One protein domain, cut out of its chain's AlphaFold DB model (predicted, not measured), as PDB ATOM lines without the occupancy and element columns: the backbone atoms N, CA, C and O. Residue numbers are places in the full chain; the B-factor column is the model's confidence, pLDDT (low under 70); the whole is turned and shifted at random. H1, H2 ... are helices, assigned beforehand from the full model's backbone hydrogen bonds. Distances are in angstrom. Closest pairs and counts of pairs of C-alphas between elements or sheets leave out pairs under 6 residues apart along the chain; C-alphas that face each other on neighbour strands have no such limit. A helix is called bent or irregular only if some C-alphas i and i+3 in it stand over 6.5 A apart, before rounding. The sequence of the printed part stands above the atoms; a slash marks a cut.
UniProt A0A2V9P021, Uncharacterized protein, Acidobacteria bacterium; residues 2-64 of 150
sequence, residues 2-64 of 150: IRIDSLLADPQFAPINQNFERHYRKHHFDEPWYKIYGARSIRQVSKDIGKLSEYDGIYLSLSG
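AT A GLANCE: This is residues 2 to 64 of the 150 residues of an uncharacterized protein of Acidobacteria bacterium (UniProt A0A2V9P021). An open string of helices: H1 and H2 make a corner at one end, short H3 lies near the middle, and H4 and H5 fold back as a hairpin at the other end. The 63 printed residues, with five named helices, H1 to H5, and no named strand, are all helix in class, loose with a radius of gyration of the C-alphas of 15.4 A, and span 40 by 25 by 22 A.

IN THESE COORDINATES: H1, residues 2 to 8, begins at C-alpha 2 (-53.811, -6.439, 49.607). H2, residues 11 to 24, 20.1 A long, is irregular: C-alphas 12 and 15 are 7.3 A apart. H3 is residues 33 to 36, H4 residues 42 to 48. H5, residues 52 to 64, 16.3 A long, ends at C-alpha 64 (-25.169, 23.025, 53.991).

HOW THE PARTS SIT: H1 and H2 are close but not clearly touching, about perpendicular at 84 degrees; their closest C-alphas, Leu 8 and Asn 17, are 7.9 A apart. H2 touches H3 with residues 19 to 23 alone; the closest C-alphas are Phe 20 and Ile 36, 6.9 A. H3 and H4 are close but not clearly touching; the closest C-alphas are Tyr 34 and Ile 42, 6.9 A. H4 and H5, a helical hairpin, touch, opposite ways at a shallow tilt of 19 degrees, H5 with residues 52 to 55 alone; the closest C-alphas are Ser 46 and Leu 52, 4.9 A. Every O i to N i+4 pair is within hydrogen-bond range in H1, H4 and H5, and 7 of 10 in H2; H3 is too short for one.

THE WHOLE: The C-alphas farthest apart, Pro 11 and Gly 64, are 42.5 A apart. The printed part has no cut and no long link. Residues 2, 25 to 27, 61 and 63 to 64 have pLDDT under 70.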
ATOM      1  N   ILE A   2     -53.209  -6.247  50.946       55.97
ATOM      2  CA  ILE A   2     -53.811  -6.439  49.607       55.97
ATOM      3  C   ILE A   2     -54.089  -5.136  48.811       55.97
ATOM      4  O   ILE A   2     -54.252  -5.174  47.602       55.97
ATOM      5  N   ARG A   3     -54.136  -3.954  49.445       71.38
ATOM      6  CA  ARG A   3     -54.680  -2.742  48.791       71.38
ATOM      7  C   ARG A   3     -53.719  -2.033  47.827       71.38
ATOM      8  O   ARG A   3     -54.191  -1.409  46.886       71.38
ATOM      9  N   ILE A   4     -52.409  -2.084  48.077       74.50
ATOM     10  CA  ILE A   4     -51.413  -1.394  47.238       74.50
ATOM     11  C   ILE A   4     -51.115  -2.225  45.993       74.50
ATOM     12  O   ILE A   4     -51.181  -1.686  44.897       74.50
ATOM     13  N   ASP A   5     -50.901  -3.532  46.142       80.62
ATOM     14  CA  ASP A   5     -50.623  -4.422  45.010       80.62
ATOM     15  C   ASP A   5     -51.764  -4.408  43.988       80.62
ATOM     16  O   ASP A   5     -51.517  -4.355  42.789       80.62
ATOM     17  N   SER A   6     -53.023  -4.353  44.443       82.19
ATOM     18  CA  SER A   6     -54.174  -4.206  43.543       82.19
ATOM     19  C   SER A   6     -54.211  -2.860  42.811       82.19
ATOM     20  O   SER A   6     -54.647  -2.823  41.667       82.19
ATOM     21  N   LEU A   7     -53.765  -1.767  43.441       80.56
ATOM     22  CA  LEU A   7     -53.659  -0.460  42.777       80.56
ATOM     23  C   LEU A   7     -52.516  -0.454  41.759       80.56
ATOM     24  O   LEU A   7     -52.682   0.051  40.658       80.56
ATOM     25  N   LEU A   8     -51.370  -1.034  42.115       81.62
ATOM     26  CA  LEU A   8     -50.201  -1.119  41.238       81.62
ATOM     27  C   LEU A   8     -50.396  -2.116  40.088       81.62
ATOM     28  O   LEU A   8     -49.711  -2.001  39.077       81.62
ATOM     29  N   ALA A   9     -51.328  -3.062  40.220       85.88
ATOM     30  CA  ALA A   9     -51.712  -3.992  39.162       85.88
ATOM     31  C   ALA A   9     -52.604  -3.363  38.075       85.88
ATOM     32  O   ALA A   9     -52.921  -4.040  37.096       85.88
ATOM     33  N   ASP A  10     -53.014  -2.096  38.221       85.62
ATOM     34  CA  ASP A  10     -53.744  -1.385  37.172       85.62
ATOM     35  C   ASP A  10     -52.915  -1.369  35.865       85.62
ATOM     36  O   ASP A  10     -51.730  -1.005  35.896       85.62
ATOM     37  N   PRO A  11     -53.503  -1.748  34.710       90.56
ATOM     38  CA  PRO A  11     -52.810  -1.782  33.424       90.56
ATOM     39  C   PRO A  11     -52.062  -0.494  33.066       90.56
ATOM     40  O   PRO A  11     -51.031  -0.564  32.394       90.56
ATOM     41  N   GLN A  12     -52.530   0.668  33.534       86.75
ATOM     42  CA  GLN A  12     -51.863   1.949  33.286       86.75
ATOM     43  C   GLN A  12     -50.440   2.010  33.871       86.75
ATOM     44  O   GLN A  12     -49.575   2.704  33.337       86.75
ATOM     45  N   PHE A  13     -50.165   1.250  34.937       88.00
ATOM     46  CA  PHE A  13     -48.857   1.205  35.592       88.00
ATOM     47  C   PHE A  13     -47.952   0.090  35.063       88.00
ATOM     48  O   PHE A  13     -46.771   0.062  35.408       88.00
ATOM     49  N   ALA A  14     -48.441  -0.802  34.195       88.88
ATOM     50  CA  ALA A  14     -47.646  -1.920  33.684       88.88
ATOM     51  C   ALA A  14     -46.304  -1.488  33.042       88.88
ATOM     52  O   ALA A  14     -45.281  -2.103  33.364       88.88
ATOM     53  N   PRO A  15     -46.236  -0.413  32.222       87.69
ATOM     54  CA  PRO A  15     -44.963   0.061  31.672       87.69
ATOM     55  C   PRO A  15     -43.996   0.583  32.745       87.69
ATOM     56  O   PRO A  15     -42.786   0.381  32.646       87.69
ATOM     57  N   ILE A  16     -44.524   1.242  33.783       87.25
ATOM     58  CA  ILE A  16     -43.743   1.757  34.914       87.25
ATOM     59  C   ILE A  16     -43.170   0.577  35.702       87.25
ATOM     60  O   ILE A  16     -41.952   0.471  35.839       87.25
ATOM     61  N   ASN A  17     -44.022  -0.357  36.129       86.50
ATOM     62  CA  ASN A  17     -43.623  -1.532  36.906       86.50
ATOM     63  C   ASN A  17     -42.559  -2.359  36.176       86.50
ATOM     64  O   ASN A  17     -41.561  -2.754  36.776       86.50
ATOM     65  N   GLN A  18     -42.712  -2.561  34.862       87.12
ATOM     66  CA  GLN A  18     -41.743  -3.315  34.068       87.12
ATOM     67  C   GLN A  18     -40.333  -2.698  34.114       87.12
ATOM     68  O   GLN A  18     -39.344  -3.436  34.109       87.12
ATOM     69  N   ASN A  19     -40.216  -1.369  34.172       85.00
ATOM     70  CA  ASN A  19     -38.919  -0.705  34.289       85.00
ATOM     71  C   ASN A  19     -38.281  -0.929  35.664       85.00
ATOM     72  O   ASN A  19     -37.079  -1.193  35.725       85.00
ATOM     73  N   PHE A  20     -39.059  -0.881  36.748       84.19
ATOM     74  CA  PHE A  20     -38.551  -1.140  38.100       84.19
ATOM     75  C   PHE A  20     -38.118  -2.601  38.290       84.19
ATOM     76  O   PHE A  20     -36.998  -2.855  38.734       84.19
ATOM     77  N   GLU A  21     -38.935  -3.562  37.853       82.38
ATOM     78  CA  GLU A  21     -38.651  -5.002  37.975       82.38
ATOM     79  C   GLU A  21     -37.329  -5.421  37.312       82.38
ATOM     80  O   GLU A  21     -36.605  -6.288  37.811       82.38
ATOM     81  N   ARG A  22     -36.963  -4.779  36.194       80.94
ATOM     82  CA  ARG A  22     -35.693  -5.036  35.491       80.94
ATOM     83  C   ARG A  22     -34.461  -4.609  36.296       80.94
ATOM     84  O   ARG A  22     -33.390  -5.176  36.084       80.94
ATOM     85  N   HIS A  23     -34.599  -3.637  37.197       75.81
ATOM     86  CA  HIS A  23     -33.492  -3.067  37.974       75.81
ATOM     87  C   HIS A  23     -33.397  -3.635  39.399       75.81
ATOM     88  O   HIS A  23     -32.302  -3.669  39.956       75.81
ATOM     89  N   TYR A  24     -34.495  -4.168  39.949       71.00
ATOM     90  CA  TYR A  24     -34.566  -4.739  41.305       71.00
ATOM     91  C   TYR A  24     -33.614  -5.933  41.531       71.00
ATOM     92  O   TYR A  24     -33.118  -6.166  42.627       71.00
ATOM     93  N   ARG A  25     -33.314  -6.717  40.486       63.41
ATOM     94  CA  ARG A  25     -32.653  -8.030  40.644       63.41
ATOM     95  C   ARG A  25     -31.128  -7.996  40.765       63.41
ATOM     96  O   ARG A  25     -30.532  -9.041  41.013       63.41
ATOM     97  N   LYS A  26     -30.476  -6.854  40.530       61.97
ATOM     98  CA  LYS A  26     -29.015  -6.817  40.318       61.97
ATOM     99  C   LYS A  26     -28.207  -6.385  41.545       61.97
ATOM    100  O   LYS A  26     -27.022  -6.702  41.624       61.97
ATOM    101  N   HIS A  27     -28.824  -5.694  42.496       59.69
ATOM    102  CA  HIS A  27     -28.141  -5.113  43.648       59.69
ATOM    103  C   HIS A  27     -28.911  -5.442  44.932       59.69
ATOM    104  O   HIS A  27     -30.130  -5.540  44.912       59.69
ATOM    105  N   HIS A  28     -28.219  -5.613  46.065       71.19
ATOM    106  CA  HIS A  28     -28.843  -5.840  47.385       71.19
ATOM    107  C   HIS A  28     -29.629  -4.618  47.916       71.19
ATOM    108  O   HIS A  28     -29.925  -4.535  49.104       71.19
ATOM    109  N   PHE A  29     -29.907  -3.644  47.052       73.06
ATOM    110  CA  PHE A  29     -30.634  -2.419  47.324       73.06
ATOM    111  C   PHE A  29     -31.337  -1.961  46.043       73.06
ATOM    112  O   PHE A  29     -30.849  -2.203  44.936       73.06
ATOM    113  N   ASP A  30     -32.446  -1.249  46.211       76.44
ATOM    114  CA  ASP A  30     -33.189  -0.677  45.095       76.44
ATOM    115  C   ASP A  30     -32.420   0.482  44.467       76.44
ATOM    116  O   ASP A  30     -31.999   1.422  45.152       76.44
ATOM    117  N   GLU A  31     -32.261   0.445  43.144       84.19
ATOM    118  CA  GLU A  31     -31.745   1.601  42.422       84.19
ATOM    119  C   GLU A  31     -32.738   2.768  42.585       84.19
ATOM    120  O   GLU A  31     -33.948   2.590  42.400       84.19
ATOM    121  N   PRO A  32     -32.270   3.987  42.907       88.06
ATOM    122  CA  PRO A  32     -33.146   5.143  42.998       88.06
ATOM    123  C   PRO A  32     -33.966   5.356  41.721       88.06
ATOM    124  O   PRO A  32     -33.420   5.334  40.614       88.06
ATOM    125  N   TRP A  33     -35.261   5.656  41.879       90.44
ATOM    126  CA  TRP A  33     -36.216   5.788  40.769       90.44
ATOM    127  C   TRP A  33     -35.703   6.678  39.626       90.44
ATOM    128  O   TRP A  33     -35.836   6.334  38.460       90.44
ATOM    129  N   TYR A  34     -35.055   7.801  39.939       91.50
ATOM    130  CA  TYR A  34     -34.605   8.759  38.928       91.50
ATOM    131  C   TYR A  34     -33.532   8.174  38.002       91.50
ATOM    132  O   TYR A  34     -33.488   8.530  36.827       91.50
ATOM    133  N   LYS A  35     -32.709   7.239  38.491       90.12
ATOM    134  CA  LYS A  35     -31.700   6.558  37.672       90.12
ATOM    135  C   LYS A  35     -32.299   5.493  36.771       90.12
ATOM    136  O   LYS A  35     -31.828   5.342  35.648       90.12
ATOM    137  N   ILE A  36     -33.355   4.815  37.223       89.94
ATOM    138  CA  ILE A  36     -34.126   3.869  36.397       89.94
ATOM    139  C   ILE A  36     -34.671   4.582  35.150       89.94
ATOM    140  O   ILE A  36     -34.691   4.011  34.063       89.94
ATOM    141  N   TYR A  37     -35.023   5.862  35.285       88.25
ATOM    142  CA  TYR A  37     -35.450   6.731  34.183       88.25
ATOM    143  C   TYR A  37     -34.308   7.530  33.526       88.25
ATOM    144  O   TYR A  37     -34.555   8.489  32.800       88.25
ATOM    145  N   GLY A  38     -33.048   7.146  33.753       89.88
ATOM    146  CA  GLY A  38     -31.876   7.692  33.058       89.88
ATOM    147  C   GLY A  38     -31.319   9.006  33.616       89.88
ATOM    148  O   GLY A  38     -30.304   9.499  33.116       89.88
ATOM    149  N   ALA A  39     -31.912   9.578  34.666       94.88
ATOM    150  CA  ALA A  39     -31.372  10.774  35.296       94.88
ATOM    151  C   ALA A  39     -30.203  10.427  36.227       94.88
ATOM    152  O   ALA A  39     -30.253   9.503  37.035       94.88
ATOM    153  N   ARG A  40     -29.131  11.223  36.161       94.06
ATOM    154  CA  ARG A  40     -27.913  10.984  36.959       94.06
ATOM    155  C   ARG A  40     -28.072  11.364  38.432       94.06
ATOM    156  O   ARG A  40     -27.373  10.823  39.283       94.06
ATOM    157  N   SER A  41     -28.951  12.317  38.735       93.94
ATOM    158  CA  SER A  41     -29.179  12.835  40.087       93.94
ATOM    159  C   SER A  41     -30.525  13.553  40.192       93.94
ATOM    160  O   SER A  41     -31.063  14.027  39.190       93.94
ATOM    161  N   ILE A  42     -31.034  13.724  41.416       93.19
ATOM    162  CA  ILE A  42     -32.214  14.568  41.686       93.19
ATOM    163  C   ILE A  42     -31.980  16.025  41.256       93.19
ATOM    164  O   ILE A  42     -32.909  16.688  40.798       93.19
ATOM    165  N   ARG A  43     -30.736  16.522  41.340       94.12
ATOM    166  CA  ARG A  43     -30.378  17.855  40.836       94.12
ATOM    167  C   ARG A  43     -30.611  17.967  39.331       94.12
ATOM    168  O   ARG A  43     -31.156  18.968  38.874       94.12
ATOM    169  N   GLN A  44     -30.222  16.937  38.575       95.88
ATOM    170  CA  GLN A  44     -30.471  16.876  37.136       95.88
ATOM    171  C   GLN A  44     -31.974  16.857  36.846       95.88
ATOM    172  O   GLN A  44     -32.436  17.704  36.094       95.88
ATOM    173  N   VAL A  45     -32.746  16.004  37.530       96.12
ATOM    174  CA  VAL A  45     -34.217  15.989  37.402       96.12
ATOM    175  C   VAL A  45     -34.805  17.377  37.660       96.12
ATOM    176  O   VAL A  45     -35.615  17.866  36.881       96.12
ATOM    177  N   SER A  46     -34.365  18.038  38.732       95.00
ATOM    178  CA  SER A  46     -34.838  19.372  39.109       95.00
ATOM    179  C   SER A  46     -34.516  20.413  38.038       95.00
ATOM    180  O   SER A  46     -35.336  21.286  37.770       95.00
ATOM    181  N   LYS A  47     -33.348  20.315  37.392       96.12
ATOM    182  CA  LYS A  47     -32.996  21.143  36.235       96.12
ATOM    183  C   LYS A  47     -33.929  20.884  35.054       96.12
ATOM    184  O   LYS A  47     -34.439  21.848  34.491       96.12
ATOM    185  N   ASP A  48     -34.182  19.622  34.732       95.94
ATOM    186  CA  ASP A  48     -34.983  19.227  33.569       95.94
ATOM    187  C   ASP A  48     -36.447  19.675  33.685       95.94
ATOM    188  O   ASP A  48     -37.061  20.036  32.684       95.94
ATOM    189  N   ILE A  49     -36.988  19.761  34.906       93.81
ATOM    190  CA  ILE A  49     -38.345  20.276  35.167       93.81
ATOM    191  C   ILE A  49     -38.393  21.788  35.474       93.81
ATOM    192  O   ILE A  49     -39.422  22.296  35.923       93.81
ATOM    193  N   GLY A  50     -37.287  22.522  35.296       95.44
ATOM    194  CA  GLY A  50     -37.229  23.971  35.539       95.44
ATOM    195  C   GLY A  50     -37.346  24.380  37.016       95.44
ATOM    196  O   GLY A  50     -37.811  25.475  37.327       95.44
ATOM    197  N   LYS A  51     -36.949  23.503  37.944       93.19
ATOM    198  CA  LYS A  51     -36.998  23.687  39.409       93.19
ATOM    199  C   LYS A  51     -35.619  23.631  40.075       93.19
ATOM    200  O   LYS A  51     -35.521  23.363  41.269       93.19
ATOM    201  N   LEU A  52     -34.548  23.904  39.330       94.44
ATOM    202  CA  LEU A  52     -33.185  23.869  39.871       94.44
ATOM    203  C   LEU A  52     -32.988  24.840  41.044       94.44
ATOM    204  O   LEU A  52     -32.397  24.459  42.045       94.44
ATOM    205  N   SER A  53     -33.532  26.055  40.955       91.38
ATOM    206  CA  SER A  53     -33.434  27.052  42.031       91.38
ATOM    207  C   SER A  53     -34.107  26.594  43.327       91.38
ATOM    208  O   SER A  53     -33.596  26.841  44.416       91.38
ATOM    209  N   GLU A  54     -35.235  25.895  43.217       88.69
ATOM    210  CA  GLU A  54     -35.929  25.301  44.359       88.69
ATOM    211  C   GLU A  54     -35.098  24.174  44.983       88.69
ATOM    212  O   GLU A  54     -34.947  24.130  46.204       88.69
ATOM    213  N   TYR A  55     -34.510  23.308  44.152       90.62
ATOM    214  CA  TYR A  55     -33.582  22.277  44.614       90.62
ATOM    215  C   TYR A  55     -32.387  22.882  45.353       90.62
ATOM    216  O   TYR A  55     -32.104  22.466  46.473       90.62
ATOM    217  N   ASP A  56     -31.718  23.874  44.759       88.25
ATOM    218  CA  ASP A  56     -30.538  24.503  45.356       88.25
ATOM    219  C   ASP A  56     -30.913  25.185  46.688       88.25
ATOM    220  O   ASP A  56     -30.216  25.007  47.683       88.25
ATOM    221  N   GLY A  57     -32.061  25.872  46.765       83.81
ATOM    222  CA  GLY A  57     -32.543  26.497  48.001       83.81
ATOM    223  C   GLY A  57     -32.835  25.498  49.130       83.81
ATOM    224  O   GLY A  57     -32.414  25.710  50.269       83.81
ATOM    225  N   ILE A  58     -33.518  24.389  48.824       82.88
ATOM    226  CA  ILE A  58     -33.800  23.320  49.797       82.88
ATOM    227  C   ILE A  58     -32.499  22.638  50.228       82.88
ATOM    228  O   ILE A  58     -32.271  22.430  51.419       82.88
ATOM    229  N   TYR A  59     -31.645  22.292  49.266       81.00
ATOM    230  CA  TYR A  59     -30.404  21.575  49.521       81.00
ATOM    231  C   TYR A  59     -29.430  22.410  50.355       81.00
ATOM    232  O   TYR A  59     -28.894  21.901  51.333       81.00
ATOM    233  N   LEU A  60     -29.259  23.701  50.056       74.19
ATOM    234  CA  LEU A  60     -28.445  24.605  50.875       74.19
ATOM    235  C   LEU A  60     -28.986  24.700  52.307       74.19
ATOM    236  O   LEU A  60     -28.241  24.484  53.260       74.19
ATOM    237  N   SER A  61     -30.292  24.934  52.457       69.56
ATOM    238  CA  SER A  61     -30.922  25.138  53.769       69.56
ATOM    239  C   SER A  61     -30.881  23.895  54.664       69.56
ATOM    240  O   SER A  61     -30.809  24.017  55.884       69.56
ATOM    241  N   LEU A  62     -30.959  22.694  54.077       70.62
ATOM    242  CA  LEU A  62     -31.061  21.438  54.829       70.62
ATOM    243  C   LEU A  62     -29.752  20.637  54.872       70.62
ATOM    244  O   LEU A  62     -29.556  19.860  55.805       70.62
ATOM    245  N   SER A  63     -28.867  20.803  53.886       65.75
ATOM    246  CA  SER A  63     -27.624  20.032  53.747       65.75
ATOM    247  C   SER A  63     -26.370  20.845  54.063       65.75
ATOM    248  O   SER A  63     -25.413  20.252  54.559       65.75
ATOM    249  N   GLY A  64     -26.358  22.167  53.826       57.50
ATOM    250  CA  GLY A  64     -25.169  23.025  53.991       57.50
ATOM    251  C   GLY A  64     -24.616  23.011  55.415       57.50
ATOM    252  O   GLY A  64     -23.431  22.790  55.633       57.50
TER     253      GLY A  64